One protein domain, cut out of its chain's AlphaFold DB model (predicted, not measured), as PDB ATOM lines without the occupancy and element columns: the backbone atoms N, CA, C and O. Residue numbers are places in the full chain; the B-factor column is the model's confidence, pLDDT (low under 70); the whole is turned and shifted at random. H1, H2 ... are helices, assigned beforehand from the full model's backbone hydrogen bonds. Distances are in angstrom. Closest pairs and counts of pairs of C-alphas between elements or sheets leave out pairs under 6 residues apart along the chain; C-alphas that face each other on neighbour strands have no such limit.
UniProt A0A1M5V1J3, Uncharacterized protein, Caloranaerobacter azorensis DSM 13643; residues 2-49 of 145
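AT A GLANCE: This is residues 2 to 49 of the 145 residues of an uncharacterized protein of Caloranaerobacter azorensis DSM 13643 (UniProt A0A1M5V1J3). Two helices, H1 then H2, follow each other end to end and make a wide, open V, with its corner at the tight link between them and its arms standing free of each other. The printed part has 48 residues, two named helices and no named strand: all helix. It is extended, with a radius of gyration of the C-alphas of 18.8 A and spans of 62 by 23 by 6 A.

HOW THE PARTS SIT: Start with H1, residues 4 to 26, and go on to H2, residues 29 to 47: they are close but not clearly touching, and their closest C-alphas, those of Val 25 and Ile 31, are 6.9 A apart. They run the same way at a steep tilt of 68 degrees, only just short of about perpendicular. Every O i to N i+4 pair is within hydrogen-bond range in H2, and 18 of 19 in H1.

IN THESE COORDINATES: Find C-alpha 4 at (128.024, 154.569, 65.448); from there H1 runs 33.1 A to C-alpha 26. H2 runs 26.6 A from C-alpha 29 to C-alpha 47 at (74.342, 145.912, 71.939).

THE WHOLE: The C-alphas farthest apart, of Leu 2 and Leu 48, are 62.0 A apart. The printed part has no cut. Look at the B-factor column: pLDDT is under 70 in residues 2 to 27.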
ATOM      1  N   LEU A   2     134.128 154.522  64.823       47.88
ATOM      2  CA  LEU A   2     133.700 153.234  65.428       47.88
ATOM      3  C   LEU A   2     132.522 153.351  66.418       47.88
ATOM      4  O   LEU A   2     131.899 152.346  66.737       47.88
ATOM      5  N   TYR A   3     132.148 154.567  66.833       45.38
ATOM      6  CA  TYR A   3     131.096 154.793  67.834       45.38
ATOM      7  C   TYR A   3     129.654 154.599  67.319       45.38
ATOM      8  O   TYR A   3     128.778 154.259  68.098       45.38
ATOM      9  N   ARG A   4     129.390 154.719  66.005       50.28
ATOM     10  CA  ARG A   4     128.024 154.569  65.448       50.28
ATOM     11  C   ARG A   4     127.473 153.136  65.476       50.28
ATOM     12  O   ARG A   4     126.260 152.964  65.429       50.28
ATOM     13  N   ASN A   5     128.333 152.117  65.536       54.69
ATOM     14  CA  ASN A   5     127.896 150.717  65.462       54.69
ATOM     15  C   ASN A   5     127.405 150.160  66.806       54.69
ATOM     16  O   ASN A   5     126.533 149.297  66.814       54.69
ATOM     17  N   GLN A   6     127.921 150.646  67.940       55.53
ATOM     18  CA  GLN A   6     127.497 150.152  69.256       55.53
ATOM     19  C   GLN A   6     126.093 150.638  69.632       55.53
ATOM     20  O   GLN A   6     125.290 149.834  70.102       55.53
ATOM     21  N   ASP A   7     125.760 151.896  69.331       60.38
ATOM     22  CA  ASP A   7     124.423 152.451  69.585       60.38
ATOM     23  C   ASP A   7     123.340 151.741  68.765       60.38
ATOM     24  O   ASP A   7     122.265 151.430  69.279       60.38
ATOM     25  N   TYR A   8     123.638 151.407  67.507       58.34
ATOM     26  CA  TYR A   8     122.709 150.683  66.639       58.34
ATOM     27  C   TYR A   8     122.453 149.250  67.129       58.34
ATOM     28  O   TYR A   8     121.311 148.789  67.165       58.34
ATOM     29  N   ILE A   9     123.496 148.554  67.594       62.06
ATOM     30  CA  ILE A   9     123.368 147.212  68.184       62.06
ATOM     31  C   ILE A   9     122.561 147.260  69.491       62.06
ATOM     32  O   ILE A   9     121.752 146.364  69.741       62.06
ATOM     33  N   LEU A  10     122.737 148.300  70.312       61.97
ATOM     34  CA  LEU A  10     121.975 148.481  71.550       61.97
ATOM     35  C   LEU A  10     120.485 148.734  71.265       61.97
ATOM     36  O   LEU A  10     119.618 148.129  71.895       61.97
ATOM     37  N   GLN A  11     120.186 149.574  70.270       58.09
ATOM     38  CA  GLN A  11     118.819 149.844  69.817       58.09
ATOM     39  C   GLN A  11     118.141 148.585  69.268       58.09
ATOM     40  O   GLN A  11     117.006 148.292  69.643       58.09
ATOM     41  N   LEU A  12     118.846 147.793  68.455       51.09
ATOM     42  CA  LEU A  12     118.332 146.523  67.939       51.09
ATOM     43  C   LEU A  12     118.060 145.509  69.056       51.09
ATOM     44  O   LEU A  12     117.015 144.861  69.047       51.09
ATOM     45  N   ARG A  13     118.950 145.393  70.051       59.91
ATOM     46  CA  ARG A  13     118.730 144.515  71.215       59.91
ATOM     47  C   ARG A  13     117.518 144.939  72.039       59.91
ATOM     48  O   ARG A  13     116.735 144.081  72.439       59.91
ATOM     49  N   ASN A  14     117.333 146.240  72.252       61.59
ATOM     50  CA  ASN A  14     116.164 146.764  72.958       61.59
ATOM     51  C   ASN A  14     114.867 146.484  72.186       61.59
ATOM     52  O   ASN A  14     113.873 146.088  72.789       61.59
ATOM     53  N   PHE A  15     114.890 146.618  70.859       59.53
ATOM     54  CA  PHE A  15     113.734 146.340  70.007       59.53
ATOM     55  C   PHE A  15     113.362 144.849  69.993       59.53
ATOM     56  O   PHE A  15     112.188 144.500  70.096       59.53
ATOM     57  N   ILE A  16     114.356 143.957  69.920       64.19
ATOM     58  CA  ILE A  16     114.149 142.501  69.987       64.19
ATOM     59  C   ILE A  16     113.601 142.101  71.365       64.19
ATOM     60  O   ILE A  16     112.594 141.410  71.431       64.19
ATOM     61  N   SER A  17     114.174 142.624  72.454       65.31
ATOM     62  CA  SER A  17     113.701 142.370  73.825       65.31
ATOM     63  C   SER A  17     112.251 142.826  74.048       65.31
ATOM     64  O   SER A  17     111.445 142.100  74.632       65.31
ATOM     65  N   GLN A  18     111.875 143.996  73.520       62.88
ATOM     66  CA  GLN A  18     110.488 144.469  73.553       62.88
ATOM     67  C   GLN A  18     109.560 143.574  72.735       62.88
ATOM     68  O   GLN A  18     108.464 143.253  73.189       62.88
ATOM     69  N   ARG A  19     109.990 143.137  71.548       65.69
ATOM     70  CA  ARG A  19     109.207 142.235  70.699       65.69
ATOM     71  C   ARG A  19     109.012 140.868  71.351       65.69
ATOM     72  O   ARG A  19     107.908 140.343  71.307       65.69
ATOM     73  N   ASP A  20     110.039 140.325  71.991       64.06
ATOM     74  CA  ASP A  20     109.966 139.053  72.710       64.06
ATOM     75  C   ASP A  20     109.078 139.158  73.951       64.06
ATOM     76  O   ASP A  20     108.295 138.250  74.223       64.06
ATOM     77  N   PHE A  21     109.118 140.288  74.664       64.00
ATOM     78  CA  PHE A  21     108.180 140.574  75.748       64.00
ATOM     79  C   PHE A  21     106.736 140.667  75.239       64.00
ATOM     80  O   PHE A  21     105.854 140.016  75.794       64.00
ATOM     81  N   ILE A  22     106.495 141.403  74.149       63.62
ATOM     82  CA  ILE A  22     105.174 141.515  73.514       63.62
ATOM     83  C   ILE A  22     104.685 140.144  73.046       63.62
ATOM     84  O   ILE A  22     103.546 139.796  73.319       63.62
ATOM     85  N   ASN A  23     105.534 139.333  72.414       63.34
ATOM     86  CA  ASN A  23     105.183 137.982  71.976       63.34
ATOM     87  C   ASN A  23     104.903 137.048  73.162       63.34
ATOM     88  O   ASN A  23     104.002 136.218  73.097       63.34
ATOM     89  N   LYS A  24     105.644 137.179  74.266       62.84
ATOM     90  CA  LYS A  24     105.435 136.388  75.486       62.84
ATOM     91  C   LYS A  24     104.148 136.778  76.219       62.84
ATOM     92  O   LYS A  24     103.500 135.916  76.801       62.84
ATOM     93  N   VAL A  25     103.774 138.055  76.171       61.84
ATOM     94  CA  VAL A  25     102.498 138.584  76.677       61.84
ATOM     95  C   VAL A  25     101.339 138.190  75.754       61.84
ATOM     96  O   VAL A  25     100.302 137.755  76.239       61.84
ATOM     97  N   ALA A  26     101.524 138.280  74.436       61.66
ATOM     98  CA  ALA A  26     100.517 137.941  73.430       61.66
ATOM     99  C   ALA A  26     100.213 136.437  73.365       61.66
ATOM    100  O   ALA A  26      99.088 136.066  73.065       61.66
ATOM    101  N   ASN A  27     101.189 135.583  73.689       66.75
ATOM    102  CA  ASN A  27     101.022 134.128  73.753       66.75
ATOM    103  C   ASN A  27     100.733 133.616  75.178       66.75
ATOM    104  O   ASN A  27     100.873 132.419  75.438       66.75
ATOM    105  N   ASN A  28     100.388 134.499  76.124       79.38
ATOM    106  CA  ASN A  28      99.934 134.078  77.445       79.38
ATOM    107  C   ASN A  28      98.414 133.824  77.394       79.38
ATOM    108  O   ASN A  28      97.656 134.784  77.228       79.38
ATOM    109  N   PRO A  29      97.950 132.573  77.583       79.50
ATOM    110  CA  PRO A  29      96.531 132.230  77.476       79.50
ATOM    111  C   PRO A  29      95.654 132.996  78.475       79.50
ATOM    112  O   PRO A  29      94.507 133.308  78.173       79.50
ATOM    113  N   GLU A  30      96.181 133.367  79.645       78.38
ATOM    114  CA  GLU A  30      95.443 134.170  80.626       78.38
ATOM    115  C   GLU A  30      95.177 135.587  80.103       78.38
ATOM    116  O   GLU A  30      94.093 136.139  80.294       78.38
ATOM    117  N   ILE A  31      96.153 136.170  79.404       78.50
ATOM    118  CA  ILE A  31      96.046 137.511  78.823       78.50
ATOM    119  C   ILE A  31      95.088 137.482  77.634       78.50
ATOM    120  O   ILE A  31      94.221 138.346  77.538       78.50
ATOM    121  N   GLU A  32      95.168 136.455  76.788       78.94
ATOM    122  CA  GLU A  32      94.233 136.253  75.679       78.94
ATOM    123  C   GLU A  32      92.785 136.094  76.172       78.94
ATOM    124  O   GLU A  32      91.870 136.735  75.643       78.94
ATOM    125  N   MET A  33      92.567 135.312  77.236       81.50
ATOM    126  CA  MET A  33      91.255 135.166  77.874       81.50
ATOM    127  C   MET A  33      90.735 136.497  78.424       81.50
ATOM    128  O   MET A  33      89.565 136.833  78.220       81.50
ATOM    129  N   LEU A  34      91.587 137.273  79.101       79.19
ATOM    130  CA  LEU A  34      91.223 138.582  79.644       79.19
ATOM    131  C   LEU A  34      90.880 139.588  78.541       79.19
ATOM    132  O   LEU A  34      89.875 140.289  78.659       79.19
ATOM    133  N   THR A  35      91.667 139.641  77.466       81.38
ATOM    134  CA  THR A  35      91.394 140.502  76.306       81.38
ATOM    135  C   THR A  35      90.090 140.102  75.628       81.38
ATOM    136  O   THR A  35      89.234 140.953  75.401       81.38
ATOM    137  N   THR A  36      89.877 138.806  75.402       85.62
ATOM    138  CA  THR A  36      88.635 138.294  74.809       85.62
ATOM    139  C   THR A  36      87.417 138.643  75.667       85.62
ATOM    140  O   THR A  36      86.401 139.114  75.153       85.62
ATOM    141  N   LEU A  37      87.510 138.465  76.990       84.44
ATOM    142  CA  LEU A  37      86.440 138.836  77.920       84.44
ATOM    143  C   LEU A  37      86.177 140.347  77.908       84.44
ATOM    144  O   LEU A  37      85.022 140.774  77.908       84.44
ATOM    145  N   HIS A  38      87.236 141.157  77.897       85.38
ATOM    146  CA  HIS A  38      87.138 142.609  77.814       85.38
ATOM    147  C   HIS A  38      86.425 143.056  76.531       85.38
ATOM    148  O   HIS A  38      85.498 143.869  76.588       85.38
ATOM    149  N   ASP A  39      86.791 142.480  75.390       87.69
ATOM    150  CA  ASP A  39      86.166 142.791  74.108       87.69
ATOM    151  C   ASP A  39      84.698 142.367  74.098       87.69
ATOM    152  O   ASP A  39      83.830 143.160  73.724       87.69
ATOM    153  N   LEU A  40      84.382 141.176  74.614       90.50
ATOM    154  CA  LEU A  40      83.006 140.704  74.758       90.50
ATOM    155  C   LEU A  40      82.161 141.651  75.630       90.50
ATOM    156  O   LEU A  40      81.009 141.945  75.290       90.50
ATOM    157  N   LEU A  41      82.726 142.182  76.722       89.94
ATOM    158  CA  LEU A  41      82.068 143.190  77.559       89.94
ATOM    159  C   LEU A  41      81.806 144.488  76.786       89.94
ATOM    160  O   LEU A  41      80.718 145.057  76.907       89.94
ATOM    161  N   ILE A  42      82.765 144.958  75.981       88.81
ATOM    162  CA  ILE A  42      82.600 146.157  75.147       88.81
ATOM    163  C   ILE A  42      81.518 145.940  74.089       88.81
ATOM    164  O   ILE A  42      80.628 146.784  73.954       88.81
ATOM    165  N   PHE A  43      81.570 144.830  73.354       93.75
ATOM    166  CA  PHE A  43      80.597 144.520  72.309       93.75
ATOM    167  C   PHE A  43      79.188 144.408  72.885       93.75
ATOM    168  O   PHE A  43      78.288 145.118  72.442       93.75
ATOM    169  N   THR A  44      79.015 143.637  73.955       94.38
ATOM    170  CA  THR A  44      77.709 143.476  74.612       94.38
ATOM    171  C   THR A  44      77.202 144.805  75.188       94.38
ATOM    172  O   THR A  44      76.009 145.099  75.153       94.38
ATOM    173  N   ARG A  45      78.095 145.678  75.678       92.44
ATOM    174  CA  ARG A  45      77.713 147.023  76.141       92.44
ATOM    175  C   ARG A  45      77.175 147.894  75.004       92.44
ATOM    176  O   ARG A  45      76.283 148.707  75.251       92.44
ATOM    177  N   ARG A  46      77.706 147.736  73.790       93.62
ATOM    178  CA  ARG A  46      77.201 148.412  72.584       93.62
ATOM    179  C   ARG A  46      75.861 147.838  72.134       93.62
ATOM    180  O   ARG A  46      74.980 148.612  71.792       93.62
ATOM    181  N   GLU A  47      75.655 146.524  72.218       95.19
ATOM    182  CA  GLU A  47      74.342 145.912  71.939       95.19
ATOM    183  C   GLU A  47      73.232 146.449  72.855       95.19
ATOM    184  O   GLU A  47      72.070 146.537  72.459       95.19
ATOM    185  N   LEU A  48      73.594 146.823  74.085       96.62
ATOM    186  CA  LEU A  48      72.682 147.420  75.056       96.62
ATOM    187  C   LEU A  48      72.539 148.947  74.920       96.62
ATOM    188  O   LEU A  48      71.847 149.559  75.738       96.62
ATOM    189  N   GLU A  49      73.153 149.581  73.915       95.88
ATOM    190  CA  GLU A  49      73.001 151.019  73.681       95.88
ATOM    191  C   GLU A  49      71.531 151.383  73.454       95.88
ATOM    192  O   GLU A  49      70.847 150.787  72.622       95.88
TER     193      GLU A  49